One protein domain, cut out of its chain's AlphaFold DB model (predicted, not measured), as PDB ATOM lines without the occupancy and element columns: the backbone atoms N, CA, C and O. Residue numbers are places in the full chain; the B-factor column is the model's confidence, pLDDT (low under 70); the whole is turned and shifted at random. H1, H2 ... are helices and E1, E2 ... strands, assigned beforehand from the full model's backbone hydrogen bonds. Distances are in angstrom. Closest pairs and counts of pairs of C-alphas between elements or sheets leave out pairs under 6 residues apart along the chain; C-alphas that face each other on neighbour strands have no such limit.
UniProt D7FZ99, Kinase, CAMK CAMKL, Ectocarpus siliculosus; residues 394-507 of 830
ATOM      1  N   VAL A 394      84.291  33.135  30.027       40.00
ATOM      2  CA  VAL A 394      84.963  32.768  31.280       40.00
ATOM      3  C   VAL A 394      83.924  32.682  32.400       40.00
ATOM      4  O   VAL A 394      83.426  33.685  32.906       40.00
ATOM      5  N   MET A 395      83.601  31.446  32.770       41.66
ATOM      6  CA  MET A 395      82.541  31.067  33.707       41.66
ATOM      7  C   MET A 395      82.904  31.369  35.174       41.66
ATOM      8  O   MET A 395      83.140  30.459  35.968       41.66
ATOM      9  N   TYR A 396      82.933  32.653  35.546       36.22
ATOM     10  CA  TYR A 396      83.181  33.094  36.925       36.22
ATOM     11  C   TYR A 396      82.114  32.593  37.921       36.22
ATOM     12  O   TYR A 396      80.973  32.297  37.563       36.22
ATOM     13  N   GLY A 397      82.517  32.436  39.186       38.84
ATOM     14  CA  GLY A 397      81.756  31.696  40.194       38.84
ATOM     15  C   GLY A 397      80.451  32.364  40.642       38.84
ATOM     16  O   GLY A 397      80.479  33.344  41.382       38.84
ATOM     17  N   GLY A 398      79.319  31.755  40.276       37.72
ATOM     18  CA  GLY A 398      77.969  32.133  40.727       37.72
ATOM     19  C   GLY A 398      77.015  30.943  40.917       37.72
ATOM     20  O   GLY A 398      75.800  31.112  40.894       37.72
ATOM     21  N   TYR A 399      77.548  29.724  41.051       49.91
ATOM     22  CA  TYR A 399      76.760  28.487  40.979       49.91
ATOM     23  C   TYR A 399      76.083  28.126  42.299       49.91
ATOM     24  O   TYR A 399      76.734  28.034  43.341       49.91
ATOM     25  N   ASP A 400      74.780  27.843  42.246       43.25
ATOM     26  CA  ASP A 400      74.041  27.315  43.383       43.25
ATOM     27  C   ASP A 400      74.549  25.909  43.737       43.25
ATOM     28  O   ASP A 400      74.433  24.970  42.953       43.25
ATOM     29  N   GLY A 401      75.161  25.801  44.925       40.44
ATOM     30  CA  GLY A 401      76.112  24.757  45.336       40.44
ATOM     31  C   GLY A 401      75.561  23.342  45.538       40.44
ATOM     32  O   GLY A 401      75.811  22.721  46.568       40.44
ATOM     33  N   ARG A 402      74.830  22.813  44.555       42.25
ATOM     34  CA  ARG A 402      74.418  21.406  44.467       42.25
ATOM     35  C   ARG A 402      75.532  20.502  43.920       42.25
ATOM     36  O   ARG A 402      75.482  19.296  44.140       42.25
ATOM     37  N   PHE A 403      76.560  21.078  43.281       46.91
ATOM     38  CA  PHE A 403      77.693  20.352  42.693       46.91
ATOM     39  C   PHE A 403      79.030  20.894  43.163       46.91
ATOM     40  O   PHE A 403      79.618  21.768  42.530       46.91
ATOM     41  N   GLY A 404      79.546  20.297  44.242       42.91
ATOM     42  CA  GLY A 404      80.860  20.635  44.785       42.91
ATOM     43  C   GLY A 404      81.955  20.661  43.717       42.91
ATOM     44  O   GLY A 404      82.736  21.595  43.719       42.91
ATOM     45  N   PHE A 405      81.956  19.728  42.752       50.16
ATOM     46  CA  PHE A 405      82.972  19.683  41.694       50.16
ATOM     47  C   PHE A 405      82.982  20.920  40.782       50.16
ATOM     48  O   PHE A 405      84.029  21.543  40.680       50.16
ATOM     49  N   ILE A 406      81.868  21.319  40.146       52.41
ATOM     50  CA  ILE A 406      81.885  22.508  39.262       52.41
ATOM     51  C   ILE A 406      82.023  23.807  40.071       52.41
ATOM     52  O   ILE A 406      82.700  24.732  39.624       52.41
ATOM     53  N   THR A 407      81.458  23.875  41.281       48.25
ATOM     54  CA  THR A 407      81.683  25.020  42.175       48.25
ATOM     55  C   THR A 407      83.157  25.137  42.578       48.25
ATOM     56  O   THR A 407      83.699  26.239  42.543       48.25
ATOM     57  N   GLU A 408      83.827  24.030  42.910       47.22
ATOM     58  CA  GLU A 408      85.269  23.955  43.186       47.22
ATOM     59  C   GLU A 408      86.090  24.342  41.952       47.22
ATOM     60  O   GLU A 408      86.948  25.206  42.067       47.22
ATOM     61  N   LEU A 409      85.762  23.810  40.770       49.09
ATOM     62  CA  LEU A 409      86.390  24.140  39.482       49.09
ATOM     63  C   LEU A 409      86.403  25.656  39.223       49.09
ATOM     64  O   LEU A 409      87.461  26.256  39.023       49.09
ATOM     65  N   ALA A 410      85.229  26.290  39.300       48.84
ATOM     66  CA  ALA A 410      85.074  27.732  39.114       48.84
ATOM     67  C   ALA A 410      85.732  28.556  40.239       48.84
ATOM     68  O   ALA A 410      86.191  29.672  39.998       48.84
ATOM     69  N   SER A 411      85.804  28.018  41.464       40.28
ATOM     70  CA  SER A 411      86.418  28.693  42.625       40.28
ATOM     71  C   SER A 411      87.944  28.551  42.677       40.28
ATOM     72  O   SER A 411      88.623  29.420  43.218       40.28
ATOM     73  N   ALA A 412      88.491  27.483  42.093       37.56
ATOM     74  CA  ALA A 412      89.922  27.211  41.958       37.56
ATOM     75  C   ALA A 412      90.563  27.944  40.766       37.56
ATOM     76  O   ALA A 412      91.764  27.822  40.532       37.56
ATOM     77  N   GLY A 413      89.777  28.712  40.002       38.94
ATOM     78  CA  GLY A 413      90.248  29.408  38.806       38.94
ATOM     79  C   GLY A 413      90.431  28.491  37.594       38.94
ATOM     80  O   GLY A 413      91.155  28.853  36.663       38.94
ATOM     81  N   GLY A 414      89.784  27.319  37.587       46.31
ATOM     82  CA  GLY A 414      89.724  26.436  36.430       46.31
ATOM     83  C   GLY A 414      89.020  27.138  35.274       46.31
ATOM     84  O   GLY A 414      87.833  27.465  35.345       46.31
ATOM     85  N   ARG A 415      89.771  27.416  34.208       51.84
ATOM     86  CA  ARG A 415      89.264  28.142  33.042       51.84
ATOM     87  C   ARG A 415      88.728  27.136  32.030       51.84
ATOM     88  O   ARG A 415      89.428  26.218  31.613       51.84
ATOM     89  N   MET A 416      87.478  27.331  31.635       57.31
ATOM     90  CA  MET A 416      86.811  26.560  30.589       57.31
ATOM     91  C   MET A 416      86.762  27.414  29.325       57.31
ATOM     92  O   MET A 416      86.606  28.632  29.422       57.31
ATOM     93  N   SER A 417      86.889  26.794  28.153       52.62
ATOM     94  CA  SER A 417      86.770  27.495  26.874       52.62
ATOM     95  C   SER A 417      85.594  26.986  26.046       52.62
ATOM     96  O   SER A 417      85.267  25.797  26.057       52.62
ATOM     97  N   THR A 418      84.983  27.908  25.305       53.62
ATOM     98  CA  THR A 418      83.940  27.655  24.303       53.62
ATOM     99  C   THR A 418      84.510  27.581  22.880       53.62
ATOM    100  O   THR A 418      83.754  27.713  21.925       53.62
ATOM    101  N   PHE A 419      85.828  27.383  22.723       45.09
ATOM    102  CA  PHE A 419      86.476  27.197  21.413       45.09
ATOM    103  C   PHE A 419      86.195  25.818  20.787       45.09
ATOM    104  O   PHE A 419      86.505  25.596  19.617       45.09
ATOM    105  N   GLY A 420      85.601  24.888  21.544       50.16
ATOM    106  CA  GLY A 420      85.184  23.588  21.031       50.16
ATOM    107  C   GLY A 420      84.098  23.703  19.956       50.16
ATOM    108  O   GLY A 420      83.293  24.634  19.939       50.16
ATOM    109  N   ARG A 421      84.051  22.716  19.052       53.97
ATOM    110  CA  ARG A 421      83.100  22.668  17.928       53.97
ATOM    111  C   ARG A 421      81.654  22.904  18.399       53.97
ATOM    112  O   ARG A 421      81.189  22.264  19.346       53.97
ATOM    113  N   ARG A 422      80.925  23.774  17.691       60.44
ATOM    114  CA  ARG A 422      79.464  23.916  17.809       60.44
ATOM    115  C   ARG A 422      78.819  22.580  17.434       60.44
ATOM    116  O   ARG A 422      79.017  22.101  16.322       60.44
ATOM    117  N   LEU A 423      78.094  21.968  18.366       58.41
ATOM    118  CA  LEU A 423      77.495  20.642  18.182       58.41
ATOM    119  C   LEU A 423      76.072  20.720  17.627       58.41
ATOM    120  O   LEU A 423      75.619  19.780  16.987       58.41
ATOM    121  N   GLY A 424      75.384  21.846  17.829       57.50
ATOM    122  CA  GLY A 424      74.086  22.092  17.215       57.50
ATOM    123  C   GLY A 424      73.517  23.478  17.507       57.50
ATOM    124  O   GLY A 424      74.002  24.220  18.369       57.50
ATOM    125  N   GLN A 425      72.448  23.805  16.784       51.38
ATOM    126  CA  GLN A 425      71.543  24.907  17.088       51.38
ATOM    127  C   GLN A 425      70.163  24.309  17.367       51.38
ATOM    128  O   GLN A 425      69.439  23.948  16.444       51.38
ATOM    129  N   GLY A 426      69.811  24.189  18.646       52.56
ATOM    130  CA  GLY A 426      68.434  23.918  19.038       52.56
ATOM    131  C   GLY A 426      67.569  25.152  18.775       52.56
ATOM    132  O   GLY A 426      68.071  26.277  18.753       52.56
ATOM    133  N   GLY A 427      66.256  24.965  18.625       52.09
ATOM    134  CA  GLY A 427      65.330  26.053  18.275       52.09
ATOM    135  C   GLY A 427      65.320  27.243  19.247       52.09
ATOM    136  O   GLY A 427      64.858  28.319  18.876       52.09
ATOM    137  N   CYS A 428      65.845  27.073  20.468       57.09
ATOM    138  CA  CYS A 428      65.984  28.137  21.465       57.09
ATOM    139  C   CYS A 428      67.360  28.190  22.168       57.09
ATOM    140  O   CYS A 428      67.483  28.879  23.176       57.09
ATOM    141  N   ALA A 429      68.403  27.502  21.677       62.97
ATOM    142  CA  ALA A 429      69.752  27.582  22.266       62.97
ATOM    143  C   ALA A 429      70.862  27.085  21.324       62.97
ATOM    144  O   ALA A 429      70.634  26.253  20.447       62.97
ATOM    145  N   VAL A 430      72.097  27.521  21.570       74.50
ATOM    146  CA  VAL A 430      73.302  26.948  20.955       74.50
ATOM    147  C   VAL A 430      73.943  25.949  21.911       74.50
ATOM    148  O   VAL A 430      74.044  26.218  23.107       74.50
ATOM    149  N   VAL A 431      74.374  24.801  21.376       78.81
ATOM    150  CA  VAL A 431      75.114  23.778  22.126       78.81
ATOM    151  C   VAL A 431      76.552  23.716  21.618       78.81
ATOM    152  O   VAL A 431      76.798  23.412  20.448       78.81
ATOM    153  N   THR A 432      77.503  23.982  22.511       79.19
ATOM    154  CA  THR A 432      78.940  24.067  22.204       79.19
ATOM    155  C   THR A 432      79.718  23.101  23.090       79.19
ATOM    156  O   THR A 432      79.416  22.972  24.280       79.19
ATOM    157  N   ARG A 433      80.724  22.415  22.533       80.00
ATOM    158  CA  ARG A 433      81.622  21.570  23.332       80.00
ATOM    159  C   ARG A 433      82.505  22.442  24.227       80.00
ATOM    160  O   ARG A 433      83.076  23.426  23.767       80.00
ATOM    161  N   LEU A 434      82.613  22.068  25.496       78.94
ATOM    162  CA  LEU A 434      83.489  22.720  26.463       78.94
ATOM    163  C   LEU A 434      84.832  21.999  26.526       78.94
ATOM    164  O   LEU A 434      84.874  20.769  26.580       78.94
ATOM    165  N   GLU A 435      85.910  22.773  26.590       73.06
ATOM    166  CA  GLU A 435      87.268  22.252  26.767       73.06
ATOM    167  C   GLU A 435      87.899  22.839  28.034       73.06
ATOM    168  O   GLU A 435      87.808  24.046  28.287       73.06
ATOM    169  N   MET A 436      88.508  21.975  28.850       75.44
ATOM    170  CA  MET A 436      89.177  22.367  30.090       75.44
ATOM    171  C   MET A 436      90.592  22.851  29.761       75.44
ATOM    172  O   MET A 436      91.348  22.146  29.098       75.44
ATOM    173  N   LEU A 437      90.976  24.044  30.224       68.56
ATOM    174  CA  LEU A 437      92.285  24.636  29.901       68.56
ATOM    175  C   LEU A 437      93.432  24.136  30.801       68.56
ATOM    176  O   LEU A 437      94.541  24.671  30.743       68.56
ATOM    177  N   ASP A 438      93.184  23.110  31.619       76.56
ATOM    178  CA  ASP A 438      94.186  22.402  32.410       76.56
ATOM    179  C   ASP A 438      93.894  20.890  32.484       76.56
ATOM    180  O   ASP A 438      92.749  20.439  32.412       76.56
ATOM    181  N   ALA A 439      94.963  20.098  32.607       77.12
ATOM    182  CA  ALA A 439      94.898  18.640  32.520       77.12
ATOM    183  C   ALA A 439      94.349  17.961  33.788       77.12
ATOM    184  O   ALA A 439      93.857  16.833  33.707       77.12
ATOM    185  N   GLU A 440      94.412  18.619  34.950       77.31
ATOM    186  CA  GLU A 440      93.888  18.064  36.201       77.31
ATOM    187  C   GLU A 440      92.358  18.039  36.151       77.31
ATOM    188  O   GLU A 440      91.738  16.986  36.314       77.31
ATOM    189  N   HIS A 441      91.738  19.174  35.823       74.25
ATOM    190  CA  HIS A 441      90.292  19.245  35.675       74.25
ATOM    191  C   HIS A 441      89.782  18.489  34.445       74.25
ATOM    192  O   HIS A 441      88.695  17.920  34.524       74.25
ATOM    193  N   GLN A 442      90.556  18.409  33.354       80.19
ATOM    194  CA  GLN A 442      90.227  17.527  32.227       80.19
ATOM    195  C   GLN A 442      90.148  16.061  32.683       80.19
ATOM    196  O   GLN A 442      89.127  15.418  32.466       80.19
ATOM    197  N   THR A 443      91.148  15.568  33.426       81.69
ATOM    198  CA  THR A 443      91.145  14.196  33.973       81.69
ATOM    199  C   THR A 443      89.917  13.946  34.854       81.69
ATOM    200  O   THR A 443      89.233  12.937  34.698       81.69
ATOM    201  N   ARG A 444      89.565  14.896  35.734       76.81
ATOM    202  CA  ARG A 444      88.373  14.799  36.603       76.81
ATOM    203  C   ARG A 444      87.050  14.837  35.817       76.81
ATOM    204  O   ARG A 444      86.071  14.222  36.238       76.81
ATOM    205  N   VAL A 445      87.004  15.532  34.678       78.75
ATOM    206  CA  VAL A 445      85.868  15.515  33.737       78.75
ATOM    207  C   VAL A 445      85.770  14.178  33.002       78.75
ATOM    208  O   VAL A 445      84.670  13.637  32.868       78.75
ATOM    209  N   ASP A 446      86.888  13.613  32.558       83.88
ATOM    210  CA  ASP A 446      86.907  12.337  31.841       83.88
ATOM    211  C   ASP A 446      86.535  11.168  32.772       83.88
ATOM    212  O   ASP A 446      85.665  10.367  32.417       83.88
ATOM    213  N   GLU A 447      87.024  11.162  34.020       80.81
ATOM    214  CA  GLU A 447      86.567  10.254  35.088       80.81
ATOM    215  C   GLU A 447      85.061  10.385  35.389       80.81
ATOM    216  O   GLU A 447      84.378   9.383  35.613       80.81
ATOM    217  N   TYR A 448      84.511  11.609  35.396       78.56
ATOM    218  CA  TYR A 448      83.080  11.835  35.648       78.56
ATOM    219  C   TYR A 448      82.199  11.358  34.483       78.56
ATOM    220  O   TYR A 448      81.082  10.884  34.722       78.56
ATOM    221  N   THR A 449      82.667  11.532  33.239       80.50
ATOM    222  CA  THR A 449      81.852  11.416  32.015       80.50
ATOM    223  C   THR A 449      82.097  10.151  31.185       80.50
ATOM    224  O   THR A 449      81.262   9.834  30.338       80.50
ATOM    225  N   GLY A 450      83.190   9.413  31.405       82.12
ATOM    226  CA  GLY A 450      83.594   8.292  30.544       82.12
ATOM    227  C   GLY A 450      84.185   8.770  29.212       82.12
ATOM    228  O   GLY A 450      83.739   8.368  28.128       82.12
ATOM    229  N   ASP A 451      85.145   9.692  29.300       80.81
ATOM    230  CA  ASP A 451      85.833  10.339  28.172       80.81
ATOM    231  C   ASP A 451      84.871  11.009  27.165       80.81
ATOM    232  O   ASP A 451      85.146  11.075  25.961       80.81
ATOM    233  N   ALA A 452      83.671  11.410  27.595       83.31
ATOM    234  CA  ALA A 452      82.730  12.126  26.730       83.31
ATOM    235  C   ALA A 452      83.090  13.621  26.659       83.31
ATOM    236  O   ALA A 452      82.994  14.248  25.599       83.31
ATOM    237  N   GLY A 453      83.559  14.178  27.779       85.94
ATOM    238  CA  GLY A 453      83.719  15.614  27.963       85.94
ATOM    239  C   GLY A 453      82.387  16.307  28.258       85.94
ATOM    240  O   GLY A 453      81.368  15.663  28.527       85.94
ATOM    241  N   LEU A 454      82.399  17.638  28.219       86.75
ATOM    242  CA  LEU A 454      81.256  18.481  28.573       86.75
ATOM    243  C   LEU A 454      80.729  19.269  27.373       86.75
ATOM    244  O   LEU A 454      81.455  19.572  26.423       86.75
ATOM    245  N   VAL A 455      79.460  19.651  27.456       86.88
ATOM    246  CA  VAL A 455      78.813  20.604  26.550       86.88
ATOM    247  C   VAL A 455      78.081  21.664  27.359       86.88
ATOM    248  O   VAL A 455      77.637  21.412  28.483       86.88
ATOM    249  N   VAL A 456      77.952  22.855  26.783       84.00
ATOM    250  CA  VAL A 456      77.154  23.947  27.340       84.00
ATOM    251  C   VAL A 456      76.028  24.314  26.377       84.00
ATOM    252  O   VAL A 456      76.268  24.506  25.186       84.00
ATOM    253  N   LYS A 457      74.803  24.403  26.901       85.19
ATOM    254  CA  LYS A 457      73.628  24.989  26.237       85.19
ATOM    255  C   LYS A 457      73.540  26.453  26.678       85.19
ATOM    256  O   LYS A 457      73.532  26.695  27.884       85.19
ATOM    257  N   ILE A 458      73.520  27.410  25.746       81.44
ATOM    258  CA  ILE A 458      73.498  28.864  26.024       81.44
ATOM    259  C   ILE A 458      72.502  29.562  25.081       81.44
ATOM    260  O   ILE A 458      72.403  29.194  23.907       81.44
ATOM    261  N   VAL A 459      71.800  30.589  25.567       74.00
ATOM    262  CA  VAL A 459      71.071  31.549  24.717       74.00
ATOM    263  C   VAL A 459      72.056  32.561  24.100       74.00
ATOM    264  O   VAL A 459      72.809  33.188  24.843       74.00
ATOM    265  N   PRO A 460      72.086  32.744  22.766       68.94
ATOM    266  CA  PRO A 460      72.865  33.802  22.119       68.94
ATOM    267  C   PRO A 460      72.486  35.206  22.607       68.94
ATOM    268  O   PRO A 460      71.322  35.461  22.912       68.94
ATOM    269  N   MET A 461      73.446  36.135  22.616       61.16
ATOM    270  CA  MET A 461      73.244  37.529  23.062       61.16
ATOM    271  C   MET A 461      72.203  38.302  22.225       61.16
ATOM    272  O   MET A 461      71.665  39.307  22.675       61.16
ATOM    273  N   ASP A 462      71.919  37.829  21.012       68.31
ATOM    274  CA  ASP A 462      70.925  38.326  20.059       68.31
ATOM    275  C   ASP A 462      69.614  37.509  20.049       68.31
ATOM    276  O   ASP A 462      68.657  37.882  19.375       68.31
ATOM    277  N   GLY A 463      69.532  36.416  20.821       65.06
ATOM    278  CA  GLY A 463      68.414  35.462  20.800       65.06
ATOM    279  C   GLY A 463      67.058  36.034  21.237       65.06
ATOM    280  O   GLY A 463      66.002  35.525  20.854       65.06
ATOM    281  N   GLY A 464      67.079  37.119  22.010       79.50
ATOM    282  CA  GLY A 464      65.900  37.893  22.376       79.50
ATOM    283  C   GLY A 464      64.955  37.217  23.377       79.50
ATOM    284  O   GLY A 464      65.025  36.029  23.696       79.50
ATOM    285  N   ARG A 465      64.005  38.014  23.872       82.62
ATOM    286  CA  ARG A 465      63.245  37.727  25.101       82.62
ATOM    287  C   ARG A 465      62.464  36.411  25.130       82.62
ATOM    288  O   ARG A 465      62.241  35.852  26.198       82.62
ATOM    289  N   ALA A 466      62.023  35.914  23.976       78.19
ATOM    290  CA  ALA A 466      61.322  34.631  23.896       78.19
ATOM    291  C   ALA A 466      62.270  33.439  24.130       78.19
ATOM    292  O   ALA A 466      61.894  32.471  24.789       78.19
ATOM    293  N   MET A 467      63.504  33.540  23.631       76.88
ATOM    294  CA  MET A 467      64.567  32.546  23.781       76.88
ATOM    295  C   MET A 467      65.104  32.547  25.219       76.88
ATOM    296  O   MET A 467      65.255  31.487  25.826       76.88
ATOM    297  N   GLU A 468      65.262  33.740  25.805       83.62
ATOM    298  CA  GLU A 468      65.563  33.933  27.231       83.62
ATOM    299  C   GLU A 468      64.516  33.251  28.128       83.62
ATOM    300  O   GLU A 468      64.861  32.398  28.942       83.62
ATOM    301  N   MET A 469      63.224  33.556  27.939       83.62
ATOM    302  CA  MET A 469      62.132  32.966  28.731       83.62
ATOM    303  C   MET A 469      62.040  31.439  28.591       83.62
ATOM    304  O   MET A 469      61.697  30.760  29.563       83.62
ATOM    305  N   ALA A 470      62.339  30.889  27.409       82.12
ATOM    306  CA  ALA A 470      62.380  29.445  27.190       82.12
ATOM    307  C   ALA A 470      63.512  28.787  28.000       82.12
ATOM    308  O   ALA A 470      63.269  27.817  28.718       82.12
ATOM    309  N   MET A 471      64.719  29.360  27.962       84.75
ATOM    310  CA  MET A 471      65.865  28.860  28.724       84.75
ATOM    311  C   MET A 471      65.686  29.050  30.237       84.75
ATOM    312  O   MET A 471      65.987  28.144  31.011       84.75
ATOM    313  N   GLU A 472      65.125  30.179  30.683       87.31
ATOM    314  CA  GLU A 472      64.745  30.374  32.086       87.31
ATOM    315  C   GLU A 472      63.768  29.292  32.571       87.31
ATOM    316  O   GLU A 472      63.894  28.815  33.701       87.31
ATOM    317  N   ARG A 473      62.775  28.919  31.749       86.94
ATOM    318  CA  ARG A 473      61.832  27.842  32.077       86.94
ATOM    319  C   ARG A 473      62.548  26.500  32.148       86.94
ATOM    320  O   ARG A 473      62.357  25.784  33.129       86.94
ATOM    321  N   GLU A 474      63.376  26.175  31.160       90.56
ATOM    322  CA  GLU A 474      64.124  24.919  31.135       90.56
ATOM    323  C   GLU A 474      65.022  24.785  32.371       90.56
ATOM    324  O   GLU A 474      64.934  23.783  33.075       90.56
ATOM    325  N   ILE A 475      65.795  25.824  32.715       88.31
ATOM    326  CA  ILE A 475      66.626  25.854  33.927       88.31
ATOM    327  C   ILE A 475      65.764  25.678  35.189       88.31
ATOM    328  O   ILE A 475      66.149  24.939  36.098       88.31
ATOM    329  N   ARG A 476      64.588  26.319  35.267       89.94
ATOM    330  CA  ARG A 476      63.659  26.151  36.401       89.94
ATOM    331  C   ARG A 476      63.163  24.707  36.538       89.94
ATOM    332  O   ARG A 476      63.160  24.199  37.657       89.94
ATOM    333  N   VAL A 477      62.793  24.038  35.440       89.38
ATOM    334  CA  VAL A 477      62.354  22.628  35.460       89.38
ATOM    335  C   VAL A 477      63.519  21.691  35.779       89.38
ATOM    336  O   VAL A 477      63.405  20.845  36.663       89.38
ATOM    337  N   VAL A 478      64.673  21.894  35.146       89.06
ATOM    338  CA  VAL A 478      65.917  21.157  35.414       89.06
ATOM    339  C   VAL A 478      66.316  21.235  36.890       89.06
ATOM    340  O   VAL A 478      66.713  20.227  37.465       89.06
ATOM    341  N   LYS A 479      66.135  22.383  37.557       86.56
ATOM    342  CA  LYS A 479      66.392  22.530  39.003       86.56
ATOM    343  C   LYS A 479      65.425  21.754  39.910       86.56
ATOM    344  O   LYS A 479      65.687  21.683  41.116       86.56
ATOM    345  N   MET A 480      64.354  21.169  39.373       86.44
ATOM    346  CA  MET A 480      63.494  20.210  40.079       86.44
ATOM    347  C   MET A 480      63.972  18.758  39.910       86.44
ATOM    348  O   MET A 480      63.719  17.935  40.788       86.44
ATOM    349  N   ILE A 481      64.704  18.446  38.836       88.19
ATOM    350  CA  ILE A 481      65.279  17.117  38.589       88.19
ATOM    351  C   ILE A 481      66.510  16.927  39.503       88.19
ATOM    352  O   ILE A 481      67.436  17.743  39.465       88.19
ATOM    353  N   PRO A 482      66.571  15.879  40.349       85.12
ATOM    354  CA  PRO A 482      67.752  15.623  41.170       85.12
ATOM    355  C   PRO A 482      68.934  15.123  40.315       85.12
ATOM    356  O   PRO A 482      68.721  14.407  39.337       85.12
ATOM    357  N   PRO A 483      70.192  15.415  40.683       77.50
ATOM    358  CA  PRO A 483      71.349  14.906  39.950       77.50
ATOM    359  C   PRO A 483      71.467  13.394  39.941       77.50
ATOM    360  O   PRO A 483      71.158  12.735  40.936       77.50
ATOM    361  N   ARG A 484      72.009  12.866  38.836       78.62
ATOM    362  CA  ARG A 484      72.298  11.439  38.624       78.62
ATOM    363  C   ARG A 484      71.121  10.517  38.994       78.62
ATOM    364  O   ARG A 484      71.332   9.342  39.289       78.62
ATOM    365  N   CYS A 485      69.892  11.041  38.989       82.44
ATOM    366  CA  CYS A 485      68.732  10.393  39.597       82.44
ATOM    367  C   CYS A 485      68.280   9.146  38.839       82.44
ATOM    368  O   CYS A 485      67.847   8.168  39.450       82.44
ATOM    369  N   HIS A 486      68.417   9.171  37.514       93.75
ATOM    370  CA  HIS A 486      68.017   8.083  36.648       93.75
ATOM    371  C   HIS A 486      68.978   7.916  35.468       93.75
ATOM    372  O   HIS A 486      69.438   8.879  34.855       93.75
ATOM    373  N   VAL A 487      69.277   6.661  35.123       93.38
ATOM    374  CA  VAL A 487      70.271   6.326  34.092       93.38
ATOM    375  C   VAL A 487      69.860   6.825  32.700       93.38
ATOM    376  O   VAL A 487      70.723   7.266  31.939       93.38
ATOM    377  N   ASN A 488      68.555   6.836  32.402       96.88
ATOM    378  CA  ASN A 488      68.000   7.261  31.112       96.88
ATOM    379  C   ASN A 488      67.508   8.726  31.072       96.88
ATOM    380  O   ASN A 488      66.747   9.096  30.183       96.88
ATOM    381  N   VAL A 489      67.962   9.571  32.001       95.31
ATOM    382  CA  VAL A 489      67.777  11.036  31.980       95.31
ATOM    383  C   VAL A 489      69.154  11.703  31.817       95.31
ATOM    384  O   VAL A 489      70.168  11.129  32.240       95.31
ATOM    385  N   ILE A 490      69.247  12.859  31.153       92.19
ATOM    386  CA  ILE A 490      70.501  13.629  31.081       92.19
ATOM    387  C   ILE A 490      70.880  14.186  32.463       92.19
ATOM    388  O   ILE A 490      70.028  14.620  33.231       92.19
ATOM    389  N   ASP A 491      72.168  14.137  32.799       87.94
ATOM    390  CA  ASP A 491      72.684  14.674  34.062       87.94
ATOM    391  C   ASP A 491      73.076  16.140  33.848       87.94
ATOM    392  O   ASP A 491      73.882  16.425  32.963       87.94
ATOM    393  N   ILE A 492      72.517  17.071  34.621       86.38
ATOM    394  CA  ILE A 492      72.870  18.494  34.521       86.38
ATOM    395  C   ILE A 492      73.816  18.846  35.665       86.38
ATOM    396  O   ILE A 492      73.450  18.795  36.837       86.38
ATOM    397  N   MET A 493      75.052  19.190  35.307       79.31
ATOM    398  CA  MET A 493      76.164  19.374  36.243       79.31
ATOM    399  C   MET A 493      76.292  20.818  36.739       79.31
ATOM    400  O   MET A 493      76.900  21.056  37.780       79.31
ATOM    401  N   SER A 494      75.760  21.789  35.992       77.81
ATOM    402  CA  SER A 494      75.644  23.183  36.431       77.81
ATOM    403  C   SER A 494      74.617  23.955  35.601       77.81
ATOM    404  O   SER A 494      74.279  23.562  34.485       77.81
ATOM    405  N   THR A 495      74.148  25.078  36.136       83.12
ATOM    406  CA  THR A 495      73.218  26.013  35.490       83.12
ATOM    407  C   THR A 495      73.521  27.440  35.946       83.12
ATOM    408  O   THR A 495      73.879  27.622  37.110       83.12
ATOM    409  N   SER A 496      73.279  28.451  35.112       80.94
ATOM    410  CA  SER A 496      73.193  29.849  35.550       80.94
ATOM    411  C   SER A 496      71.924  30.504  35.015       80.94
ATOM    412  O   SER A 496      71.670  30.474  33.815       80.94
ATOM    413  N   MET A 497      71.149  31.115  35.917       81.75
ATOM    414  CA  MET A 497      70.014  31.978  35.559       81.75
ATOM    415  C   MET A 497      70.475  33.348  35.039       81.75
ATOM    416  O   MET A 497      69.749  33.977  34.285       81.75
ATOM    417  N   GLU A 498      71.660  33.809  35.449       77.56
ATOM    418  CA  GLU A 498      72.226  35.107  35.054       77.56
ATOM    419  C   GLU A 498      72.829  35.041  33.645       77.56
ATOM    420  O   GLU A 498      72.569  35.903  32.816       77.56
ATOM    421  N   ASN A 499      73.561  33.960  33.347       73.50
ATOM    422  CA  ASN A 499      74.200  33.732  32.045       73.50
ATOM    423  C   ASN A 499      73.360  32.837  31.108       73.50
ATOM    424  O   ASN A 499      73.886  32.355  30.107       73.50
ATOM    425  N   LEU A 500      72.098  32.557  31.473       80.25
ATOM    426  CA  LEU A 500      71.130  31.716  30.747       80.25
ATOM    427  C   LEU A 500      71.761  30.470  30.101       80.25
ATOM    428  O   LEU A 500      71.659  30.236  28.893       80.25
ATOM    429  N   CYS A 501      72.449  29.675  30.925       83.00
ATOM    430  CA  CYS A 501      73.252  28.546  30.462       83.00
ATOM    431  C   CYS A 501      73.120  27.290  31.334       83.00
ATOM    432  O   CYS A 501      72.785  27.356  32.519       83.00
ATOM    433  N   MET A 502      73.413  26.127  30.744       85.31
ATOM    434  CA  MET A 502      73.459  24.827  31.424       85.31
ATOM    435  C   MET A 502      74.634  23.985  30.932       85.31
ATOM    436  O   MET A 502      74.879  23.918  29.730       85.31
ATOM    437  N   VAL A 503      75.329  23.313  31.853       84.31
ATOM    438  CA  VAL A 503      76.475  22.429  31.582       84.31
ATOM    439  C   VAL A 503      76.082  20.981  31.854       84.31
ATOM    440  O   VAL A 503      75.552  20.667  32.922       84.31
ATOM    441  N   MET A 504      76.369  20.093  30.905       88.12
ATOM    442  CA  MET A 504      76.017  18.669  30.955       88.12
ATOM    443  C   MET A 504      77.088  17.802  30.262       88.12
ATOM    444  O   MET A 504      77.883  18.336  29.482       88.12
ATOM    445  N   PRO A 505      77.145  16.480  30.518       88.00
ATOM    446  CA  PRO A 505      78.006  15.566  29.774       88.00
ATOM    447  C   PRO A 505      77.669  15.562  28.281       88.00
ATOM    448  O   PRO A 505      76.500  15.646  27.903       88.00
ATOM    449  N   ALA A 506      78.682  15.407  27.432       87.19
ATOM    450  CA  ALA A 506      78.471  15.234  26.001       87.19
ATOM    451  C   ALA A 506      77.749  13.910  25.686       87.19
ATOM    452  O   ALA A 506      78.032  12.863  26.276       87.19
ATOM    453  N   ALA A 507      76.851  13.951  24.704       88.56
ATOM    454  CA  ALA A 507      76.336  12.760  24.037       88.56
ATOM    455  C   ALA A 507      77.286  12.314  22.908       88.56
ATOM    456  O   ALA A 507      78.157  13.068  22.479       88.56
TER     457      ALA A 507
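This is residues 394 to 507 of the 830 residues of the protein "Kinase, CAMK CAMKL" of Ectocarpus siliculosus (UniProt D7FZ99). A strongly twisted sheet of five antiparallel strands runs through the domain, with its longest helix, H3, slanting over part of one face, over E5 and E4. H2 and H1 sit toward the other end of the long axis from H3 and only graze the sheet. The 114 printed residues hold three named helices and five named strands, in the order H1 E1 E2 H2 E3 H3 E4 E5, of the mixed class, helices and strands. The sheet's order is E1 E2 E3 E5 E4. The whole is compact, with a radius of gyration of the C-alphas of 13.6 A and spans of 38 by 30 by 25 A.

The sheet runs from edge strand E1, residues 422 to 426, through E2, 429 to 436, E3, 454 to 458, and E5, 501 to 505, to edge strand E4, 494 to 496. E1 and E2 form a hairpin, with N 423 and O 431 at 2.8 A, within hydrogen-bond range. E2 and E3 have N 432 and O 456 at 3.0 A, E3 and E5 have N 457 and O 502 at 2.9 A, and the hairpin E4 and E5 has N 503 and O 494 at 2.8 A. Residues 416 to 417 also pair, antiparallel, with residues 435 to 436 of E2. H3, residues 464 to 478, is on one face of the sheet, making two layers, a sheet and a helix over it, at a height over the sheet of 7.8 A. It is only just over E5 and E4, with 3 of its 15 C-alphas on each, and runs only just slantwise to the strands, at 33 degrees to E4 on the local plane. The closest C-alphas of H3 and E4 are those of Ile 475 and Thr 495, 6.8 A apart. E3, H3 and E4 form a split strand-helix-strand unit, two strands running the same way with E5 between them, and its crossover is right-handed. H2, residues 439 to 449, only grazes the sheet; its closest C-alpha pair with E2 is Gln 442 and Met 436, 5.4 A. H1, residues 404 to 411, is only just on the sheet, with 5 pairs of C-alphas within 10 A, and only grazes it. H1 and H2 are close but not clearly touching, with the C-alphas of Leu 409 and His 441 at 7.3 A. H3 is apart from both H1 and H2. In H1, H2 and H3 every O i to N i+4 pair is within hydrogen-bond range.

H1 begins at C-alpha 404, (80.860, 20.635, 44.785). E2 is the longest strand, 21.6 A from first to last C-alpha, and H3 measures 21.2 A, from C-alpha 464 at (65.900, 37.893, 22.376). H2 measures 14.9 A, E5 13.8 A and E3 13.2 A. E5 ends at C-alpha 505, (78.006, 15.566, 29.774).

The two C-alphas farthest apart, those of Glu 440 and Ala 466, are 38.6 A apart. The printed part has no cut. The link from H3 to E4, residues 479 to 493, is long. The mean pLDDT of the printed part is 71.3, and residues 394 to 429, 437 and 460 to 463 are under 70.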